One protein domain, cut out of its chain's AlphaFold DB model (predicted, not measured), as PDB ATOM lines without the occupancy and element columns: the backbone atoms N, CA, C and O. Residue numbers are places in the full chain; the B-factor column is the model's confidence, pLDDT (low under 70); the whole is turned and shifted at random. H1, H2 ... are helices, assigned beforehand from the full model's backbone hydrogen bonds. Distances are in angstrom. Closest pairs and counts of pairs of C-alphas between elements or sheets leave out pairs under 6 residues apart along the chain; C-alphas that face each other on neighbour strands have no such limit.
ATOM      1  N   THR A   2     217.684 255.396 207.671       69.81
ATOM      2  CA  THR A   2     216.487 254.878 206.981       69.81
ATOM      3  C   THR A   2     216.054 255.787 205.825       69.81
ATOM      4  O   THR A   2     215.768 255.293 204.742       69.81
ATOM      5  N   ASP A   3     216.167 257.110 205.997       79.75
ATOM      6  CA  ASP A   3     215.676 258.108 205.028       79.75
ATOM      7  C   ASP A   3     216.296 257.986 203.626       79.75
ATOM      8  O   ASP A   3     215.644 258.236 202.615       79.75
ATOM      9  N   GLU A   4     217.566 257.584 203.548       87.69
ATOM     10  CA  GLU A   4     218.271 257.413 202.275       87.69
ATOM     11  C   GLU A   4     217.866 256.108 201.574       87.69
ATOM     12  O   GLU A   4     217.672 256.089 200.359       87.69
ATOM     13  N   ILE A   5     217.648 255.033 202.340       89.94
ATOM     14  CA  ILE A   5     217.185 253.737 201.824       89.94
ATOM     15  C   ILE A   5     215.737 253.847 201.338       89.94
ATOM     16  O   ILE A   5     215.410 253.341 200.261       89.94
ATOM     17  N   ASP A   6     214.886 254.541 202.091       88.38
ATOM     18  CA  ASP A   6     213.486 254.770 201.732       88.38
ATOM     19  C   ASP A   6     213.387 255.584 200.435       88.38
ATOM     20  O   ASP A   6     212.674 255.201 199.504       88.38
ATOM     21  N   ARG A   7     214.201 256.641 200.311       88.44
ATOM     22  CA  ARG A   7     214.279 257.468 199.100       88.44
ATOM     23  C   ARG A   7     214.749 256.675 197.878       88.44
ATOM     24  O   ARG A   7     214.174 256.814 196.800       88.44
ATOM     25  N   ILE A   8     215.786 255.845 198.018       93.25
ATOM     26  CA  ILE A   8     216.273 254.989 196.921       93.25
ATOM     27  C   ILE A   8     215.186 253.996 196.500       93.25
ATOM     28  O   ILE A   8     214.941 253.802 195.308       93.25
ATOM     29  N   SER A   9     214.510 253.391 197.477       91.12
ATOM     30  CA  SER A   9     213.435 252.430 197.236       91.12
ATOM     31  C   SER A   9     212.293 253.060 196.443       91.12
ATOM     32  O   SER A   9     211.820 252.465 195.476       91.12
ATOM     33  N   GLU A  10     211.893 254.284 196.787       92.25
ATOM     34  CA  GLU A  10     210.856 255.025 196.068       92.25
ATOM     35  C   GLU A  10     211.227 255.272 194.598       92.25
ATOM     36  O   GLU A  10     210.414 255.023 193.704       92.25
ATOM     37  N   VAL A  11     212.466 255.691 194.323       92.31
ATOM     38  CA  VAL A  11     212.950 255.915 192.950       92.31
ATOM     39  C   VAL A  11     212.893 254.623 192.134       92.31
ATOM     40  O   VAL A  11     212.292 254.599 191.059       92.31
ATOM     41  N   VAL A  12     213.429 253.523 192.669       94.06
ATOM     42  CA  VAL A  12     213.436 252.218 191.985       94.06
ATOM     43  C   VAL A  12     212.014 251.707 191.736       94.06
ATOM     44  O   VAL A  12     211.719 251.145 190.677       94.06
ATOM     45  N   LEU A  13     211.109 251.888 192.701       93.69
ATOM     46  CA  LEU A  13     209.706 251.508 192.546       93.69
ATOM     47  C   LEU A  13     209.029 252.329 191.449       93.69
ATOM     48  O   LEU A  13     208.334 251.749 190.614       93.69
ATOM     49  N   ASN A  14     209.261 253.639 191.405       93.12
ATOM     50  CA  ASN A  14     208.700 254.511 190.378       93.12
ATOM     51  C   ASN A  14     209.193 254.139 188.975       93.12
ATOM     52  O   ASN A  14     208.383 254.036 188.048       93.12
ATOM     53  N   GLU A  15     210.484 253.848 188.822       93.50
ATOM     54  CA  GLU A  15     211.050 253.373 187.556       93.50
ATOM     55  C   GLU A  15     210.389 252.067 187.106       93.50
ATOM     56  O   GLU A  15     209.881 251.978 185.985       93.50
ATOM     57  N   ARG A  16     210.289 251.074 187.998       91.75
ATOM     58  CA  ARG A  16     209.620 249.795 187.703       91.75
ATOM     59  C   ARG A  16     208.152 249.988 187.331       91.75
ATOM     60  O   ARG A  16     207.677 249.406 186.355       91.75
ATOM     61  N   GLN A  17     207.433 250.816 188.085       93.88
ATOM     62  CA  GLN A  17     206.028 251.106 187.813       93.88
ATOM     63  C   GLN A  17     205.838 251.796 186.463       93.88
ATOM     64  O   GLN A  17     204.848 251.516 185.791       93.88
ATOM     65  N   SER A  18     206.759 252.666 186.045       88.81
ATOM     66  CA  SER A  18     206.666 253.347 184.751       88.81
ATOM     67  C   SER A  18     206.689 252.357 183.577       88.81
ATOM     68  O   SER A  18     205.857 252.461 182.676       88.81
ATOM     69  N   VAL A  19     207.546 251.329 183.640       91.06
ATOM     70  CA  VAL A  19     207.635 250.270 182.620       91.06
ATOM     71  C   VAL A  19     206.357 249.431 182.587       91.06
ATOM     72  O   VAL A  19     205.813 249.165 181.514       91.06
ATOM     73  N   VAL A  20     205.837 249.055 183.761       90.69
ATOM     74  CA  VAL A  20     204.579 248.298 183.868       90.69
ATOM     75  C   VAL A  20     203.409 249.109 183.311       90.69
ATOM     76  O   VAL A  20     202.639 248.593 182.501       90.69
ATOM     77  N   LYS A  21     203.297 250.388 183.690       91.00
ATOM     78  CA  LYS A  21     202.252 251.298 183.199       91.00
ATOM     79  C   LYS A  21     202.331 251.455 181.684       91.00
ATOM     80  O   LYS A  21     201.309 251.318 181.025       91.00
ATOM     81  N   ALA A  22     203.527 251.656 181.130       88.25
ATOM     82  CA  ALA A  22     203.729 251.765 179.686       88.25
ATOM     83  C   ALA A  22     203.297 250.497 178.933       88.25
ATOM     84  O   ALA A  22     202.772 250.585 177.826       88.25
ATOM     85  N   TRP A  23     203.490 249.311 179.518       85.31
ATOM     86  CA  TRP A  23     203.002 248.066 178.927       85.31
ATOM     87  C   TRP A  23     201.473 247.943 179.010       85.31
ATOM     88  O   TRP A  23     200.848 247.534 178.034       85.31
ATOM     89  N   GLN A  24     200.867 248.344 180.132       84.69
ATOM     90  CA  GLN A  24     199.413 248.318 180.329       84.69
ATOM     91  C   GLN A  24     198.661 249.306 179.427       84.69
ATOM     92  O   GLN A  24     197.571 248.989 178.958       84.69
ATOM     93  N   THR A  25     199.232 250.486 179.167       82.75
ATOM     94  CA  THR A  25     198.608 251.532 178.342       82.75
ATOM     95  C   THR A  25     198.876 251.383 176.847       82.75
ATOM     96  O   THR A  25     198.402 252.206 176.062       82.75
ATOM     97  N   ARG A  26     199.597 250.336 176.414       80.94
ATOM     98  CA  ARG A  26     199.762 250.049 174.984       80.94
ATOM     99  C   ARG A  26     198.396 249.887 174.328       80.94
ATOM    100  O   ARG A  26     197.609 249.020 174.703       80.94
ATOM    101  N   THR A  27     198.147 250.713 173.316       76.19
ATOM    102  CA  THR A  27     196.929 250.663 172.512       76.19
ATOM    103  C   THR A  27     196.799 249.281 171.885       76.19
ATOM    104  O   THR A  27     197.655 248.853 171.109       76.19
ATOM    105  N   LYS A  28     195.734 248.566 172.250       75.56
ATOM    106  CA  LYS A  28     195.364 247.314 171.592       75.56
ATOM    107  C   LYS A  28     194.637 247.664 170.299       75.56
ATOM    108  O   LYS A  28     193.744 248.509 170.306       75.56
ATOM    109  N   GLU A  29     195.040 247.045 169.196       78.50
ATOM    110  CA  GLU A  29     194.326 247.177 167.926       78.50
ATOM    111  C   GLU A  29     192.904 246.622 168.080       78.50
ATOM    112  O   GLU A  29     192.712 245.560 168.674       78.50
ATOM    113  N   ALA A  30     191.914 247.341 167.553       78.56
ATOM    114  CA  ALA A  30     190.531 246.885 167.544       78.56
ATOM    115  C   ALA A  30     190.273 245.945 166.346       78.56
ATOM    116  O   ALA A  30     190.829 246.160 165.262       78.56
ATOM    117  N   PRO A  31     189.439 244.903 166.503       76.88
ATOM    118  CA  PRO A  31     189.014 244.066 165.384       76.88
ATOM    119  C   PRO A  31     188.103 244.841 164.437       76.88
ATOM    120  O   PRO A  31     187.092 245.391 164.866       76.88
ATOM    121  N   HIS A  32     188.437 244.837 163.143       78.44
ATOM    122  CA  HIS A  32     187.567 245.402 162.106       78.44
ATOM    123  C   HIS A  32     186.325 244.526 161.895       78.44
ATOM    124  O   HIS A  32     185.220 245.028 161.715       78.44
ATOM    125  N   SER A  33     186.494 243.204 161.966       78.56
ATOM    126  CA  SER A  33     185.413 242.225 161.834       78.56
ATOM    127  C   SER A  33     185.689 241.014 162.717       78.56
ATOM    128  O   SER A  33     186.795 240.472 162.712       78.56
ATOM    129  N   ARG A  34     184.679 240.570 163.475       79.62
ATOM    130  CA  ARG A  34     184.814 239.413 164.373       79.62
ATOM    131  C   ARG A  34     185.181 238.157 163.581       79.62
ATOM    132  O   ARG A  34     184.485 237.803 162.637       79.62
ATOM    133  N   GLY A  35     186.250 237.482 164.001       82.38
ATOM    134  CA  GLY A  35     186.689 236.215 163.413       82.38
ATOM    135  C   GLY A  35     187.557 236.333 162.156       82.38
ATOM    136  O   GLY A  35     187.925 235.298 161.609       82.38
ATOM    137  N   PHE A  36     187.933 237.541 161.721       88.19
ATOM    138  CA  PHE A  36     188.839 237.743 160.584       88.19
ATOM    139  C   PHE A  36     190.083 238.535 160.979       88.19
ATOM    140  O   PHE A  36     190.058 239.376 161.876       88.19
ATOM    141  N   CYS A  37     191.184 238.258 160.288       90.50
ATOM    142  CA  CYS A  37     192.457 238.925 160.490       90.50
ATOM    143  C   CYS A  37     192.454 240.337 159.891       90.50
ATOM    144  O   CYS A  37     192.179 240.509 158.709       90.50
ATOM    145  N   ASN A  38     192.892 241.322 160.676       89.00
ATOM    146  CA  ASN A  38     193.044 242.715 160.253       89.00
ATOM    147  C   ASN A  38     194.103 242.938 159.150       89.00
ATOM    148  O   ASN A  38     194.009 243.924 158.431       89.00
ATOM    149  N   ASP A  39     195.111 242.065 159.021       87.00
ATOM    150  CA  ASP A  39     196.211 242.248 158.056       87.00
ATOM    151  C   ASP A  39     195.932 241.602 156.698       87.00
ATOM    152  O   ASP A  39     196.157 242.211 155.658       87.00
ATOM    153  N   CYS A  40     195.489 240.343 156.704       89.25
ATOM    154  CA  CYS A  40     195.307 239.552 155.485       89.25
ATOM    155  C   CYS A  40     193.840 239.288 155.136       89.25
ATOM    156  O   CYS A  40     193.567 238.757 154.066       89.25
ATOM    157  N   GLY A  41     192.893 239.609 156.025       87.31
ATOM    158  CA  GLY A  41     191.465 239.354 155.814       87.31
ATOM    159  C   GLY A  41     191.044 237.886 155.945       87.31
ATOM    160  O   GLY A  41     189.863 237.583 155.807       87.31
ATOM    161  N   ASN A  42     191.970 236.965 156.233       89.19
ATOM    162  CA  ASN A  42     191.653 235.543 156.382       89.19
ATOM    163  C   ASN A  42     190.883 235.252 157.677       89.19
ATOM    164  O   ASN A  42     191.036 235.954 158.680       89.19
ATOM    165  N   VAL A  43     190.107 234.168 157.673       88.56
ATOM    166  CA  VAL A  43     189.409 233.670 158.866       88.56
ATOM    167  C   VAL A  43     190.431 233.250 159.926       88.56
ATOM    168  O   VAL A  43     191.392 232.534 159.641       88.56
ATOM    169  N   ILE A  44     190.224 233.692 161.164       89.00
ATOM    170  CA  ILE A  44     191.073 233.320 162.295       89.00
ATOM    171  C   ILE A  44     190.720 231.884 162.722       89.00
ATOM    172  O   ILE A  44     189.542 231.585 162.927       89.00
ATOM    173  N   PRO A  45     191.711 230.991 162.907       88.44
ATOM    174  CA  PRO A  45     191.461 229.617 163.332       88.44
ATOM    175  C   PRO A  45     190.665 229.549 164.641       88.44
ATOM    176  O   PRO A  45     190.985 230.249 165.606       88.44
ATOM    177  N   ALA A  46     189.680 228.649 164.713       88.00
ATOM    178  CA  ALA A  46     188.808 228.503 165.882       88.00
ATOM    179  C   ALA A  46     189.582 228.215 167.181       88.00
ATOM    180  O   ALA A  46     189.253 228.768 168.225       88.00
ATOM    181  N   GLN A  47     190.659 227.425 167.113       89.56
ATOM    182  CA  GLN A  47     191.531 227.153 168.263       89.56
ATOM    183  C   GLN A  47     192.139 228.438 168.846       89.56
ATOM    184  O   GLN A  47     192.297 228.565 170.057       89.56
ATOM    185  N   ARG A  48     192.447 229.415 167.986       88.06
ATOM    186  CA  ARG A  48     193.016 230.692 168.403       88.06
ATOM    187  C   ARG A  48     191.959 231.625 168.987       88.06
ATOM    188  O   ARG A  48     192.230 232.250 170.004       88.06
ATOM    189  N   LEU A  49     190.765 231.670 168.392       86.62
ATOM    190  CA  LEU A  49     189.619 232.399 168.954       86.62
ATOM    191  C   LEU A  49     189.187 231.825 170.314       86.62
ATOM    192  O   LEU A  49     188.807 232.582 171.199       86.62
ATOM    193  N   ALA A  50     189.287 230.506 170.501       89.00
ATOM    194  CA  ALA A  50     189.001 229.854 171.777       89.00
ATOM    195  C   ALA A  50     190.023 230.222 172.868       89.00
ATOM    196  O   ALA A  50     189.646 230.398 174.022       89.00
ATOM    197  N   ALA A  51     191.305 230.358 172.509       90.31
ATOM    198  CA  ALA A  51     192.347 230.781 173.442       90.31
ATOM    199  C   ALA A  51     192.287 232.289 173.751       90.31
ATOM    200  O   ALA A  51     192.496 232.697 174.891       90.31
ATOM    201  N   LEU A  52     192.022 233.115 172.735       86.38
ATOM    202  CA  LEU A  52     191.954 234.573 172.824       86.38
ATOM    203  C   LEU A  52     190.794 235.096 171.951       86.38
ATOM    204  O   LEU A  52     190.982 235.295 170.749       86.38
ATOM    205  N   PRO A  53     189.611 235.359 172.537       84.56
ATOM    206  CA  PRO A  53     188.424 235.793 171.790       84.56
ATOM    207  C   PRO A  53     188.582 237.145 171.087       84.56
ATOM    208  O   PRO A  53     188.014 237.359 170.018       84.56
ATOM    209  N   ASP A  54     189.391 238.036 171.660       83.06
ATOM    210  CA  ASP A  54     189.603 239.405 171.168       83.06
ATOM    211  C   ASP A  54     190.752 239.507 170.155       83.06
ATOM    212  O   ASP A  54     191.312 240.581 169.917       83.06
ATOM    213  N   VAL A  55     191.176 238.377 169.588       87.25
ATOM    214  CA  VAL A  55     192.329 238.358 168.701       87.25
ATOM    215  C   VAL A  55     192.006 238.970 167.338       87.25
ATOM    216  O   VAL A  55     191.000 238.670 166.702       87.25
ATOM    217  N   VAL A  56     192.908 239.841 166.896       89.81
ATOM    218  CA  VAL A  56     192.752 240.691 165.706       89.81
ATOM    219  C   VAL A  56     193.536 240.211 164.491       89.81
ATOM    220  O   VAL A  56     193.360 240.725 163.391       89.81
ATOM    221  N   THR A  57     194.430 239.239 164.661       90.56
ATOM    222  CA  THR A  57     195.340 238.773 163.608       90.56
ATOM    223  C   THR A  57     195.365 237.249 163.515       90.56
ATOM    224  O   THR A  57     195.074 236.555 164.487       90.56
ATOM    225  N   CYS A  58     195.700 236.707 162.340       90.75
ATOM    226  CA  CYS A  58     195.977 235.279 162.173       90.75
ATOM    227  C   CYS A  58     197.395 234.933 162.658       90.75
ATOM    228  O   CYS A  58     198.175 235.819 163.031       90.75
ATOM    229  N   ILE A  59     197.715 233.636 162.753       89.81
ATOM    230  CA  ILE A  59     198.984 233.168 163.351       89.81
ATOM    231  C   ILE A  59     200.182 233.542 162.506       89.81
ATOM    232  O   ILE A  59     201.134 234.100 163.042       89.81
ATOM    233  N   ASP A  60     200.040 233.432 161.194       91.44
ATOM    234  CA  ASP A  60     201.090 233.795 160.252       91.44
ATOM    235  C   ASP A  60     201.384 235.302 160.316       91.44
ATOM    236  O   ASP A  60     202.529 235.718 160.490       91.44
ATOM    237  N   CYS A  61     200.347 236.149 160.279       91.50
ATOM    238  CA  CYS A  61     200.515 237.602 160.376       91.50
ATOM    239  C   CYS A  61     201.085 238.033 161.733       91.50
ATOM    240  O   CYS A  61     201.933 238.926 161.782       91.50
ATOM    241  N   GLN A  62     200.674 237.389 162.832       89.44
ATOM    242  CA  GLN A  62     201.262 237.656 164.145       89.44
ATOM    243  C   GLN A  62     202.750 237.283 164.176       89.44
ATOM    244  O   GLN A  62     203.558 238.099 164.614       89.44
ATOM    245  N   GLN A  63     203.130 236.109 163.665       91.94
ATOM    246  CA  GLN A  63     204.530 235.675 163.612       91.94
ATOM    247  C   GLN A  63     205.393 236.636 162.785       91.94
ATOM    248  O   GLN A  63     206.490 236.998 163.205       91.94
ATOM    249  N   ILE A  64     204.880 237.122 161.649       92.56
ATOM    250  CA  ILE A  64     205.570 238.123 160.823       92.56
ATOM    251  C   ILE A  64     205.768 239.433 161.602       92.56
ATOM    252  O   ILE A  64     206.859 240.008 161.573       92.56
ATOM    253  N   ARG A  65     204.740 239.916 162.313       89.62
ATOM    254  CA  ARG A  65     204.832 241.133 163.141       89.62
ATOM    255  C   ARG A  65     205.863 240.982 164.257       89.62
ATOM    256  O   ARG A  65     206.636 241.909 164.491       89.62
ATOM    257  N   GLU A  66     205.881 239.841 164.935       90.94
ATOM    258  CA  GLU A  66     206.834 239.553 166.010       90.94
ATOM    259  C   GLU A  66     208.264 239.453 165.482       90.94
ATOM    260  O   GLU A  66     209.163 240.059 166.060       90.94
ATOM    261  N   HIS A  67     208.470 238.793 164.339       92.25
ATOM    262  CA  HIS A  67     209.781 238.718 163.696       92.25
ATOM    263  C   HIS A  67     210.299 240.096 163.261       92.25
ATOM    264  O   HIS A  67     211.499 240.337 163.306       92.25
ATOM    265  N   ARG A  68     209.423 241.019 162.842       87.25
ATOM    266  CA  ARG A  68     209.815 242.400 162.493       87.25
ATOM    267  C   ARG A  68     210.118 243.283 163.706       87.25
ATOM    268  O   ARG A  68     210.772 244.305 163.543       87.25
ATOM    269  N   ARG A  69     209.574 242.956 164.882       82.00
ATOM    270  CA  ARG A  69     209.784 243.712 166.133       82.00
ATOM    271  C   ARG A  69     210.992 243.228 166.935       82.00
ATOM    272  O   ARG A  69     211.341 243.883 167.915       82.00
ATOM    273  N   LYS A  70     211.540 242.073 166.567       69.00
ATOM    274  CA  LYS A  70     212.762 241.509 167.130       69.00
ATOM    275  C   LYS A  70     213.976 242.187 166.510       69.00
ATOM    276  O   LYS A  70     214.930 242.424 167.276       69.00
TER     277      LYS A  70
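Overview. This is residues 2 to 70 of the 70 residues of the protein "TraR/DksA family transcriptional regulator" of Escherichia coli (UniProt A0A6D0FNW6). What shape does the model make? One long helix, H1, sticks out as a free arm from a small body of loops with two short helices, H2 and H3, and this arm makes much of the length. What is it built of? The printed part has 69 residues with three named helices, in the order H1, H2, H3, and no named strand; the class is all helix. How spread out is it? It is extended, with a radius of gyration of the C-alphas of 19.0 A and spans of 59 by 23 by 20 A.

Along the chain. Where does the first helix run? H1 holds residues 2 to 24, from C-alpha 2 at (216.487, 254.878, 206.981) to C-alpha 24 at (199.413, 248.318, 180.329), 32.3 A. Where are the other helices? H2 holds residues 46 to 51 and is 8.7 A long. H3 holds residues 59 to 69, 15.3 A, and ends with C-alpha 69 at (209.784, 243.712, 166.133).

Arrangement. Does any helix touch another? H1 is apart from H2 and from H3. H2 and H3 are only just apart, their closest C-alphas being 8.2 A from each other. What stands free? Residues 2 to 27 do, of which 2 to 24 belong to H1. How do the helix backbones look? In H1, H2 and H3 every O i to N i+4 pair is within hydrogen-bond range.

Size, cuts and confidence. How large is it? The two C-alphas farthest apart, those of Thr 2 and Asn 42, are 59.6 A apart; without residues 2 to 27 the body spans 27 by 19 by 19 A. Which link is long? The link from H1 to H2, residues 25 to 45, is long, and that from H2 to H3 is short. Is there a cut or low confidence? The printed part has no cut; residues 2 and 70 are under 70 in pLDDT, and the mean of the printed part is 87.1.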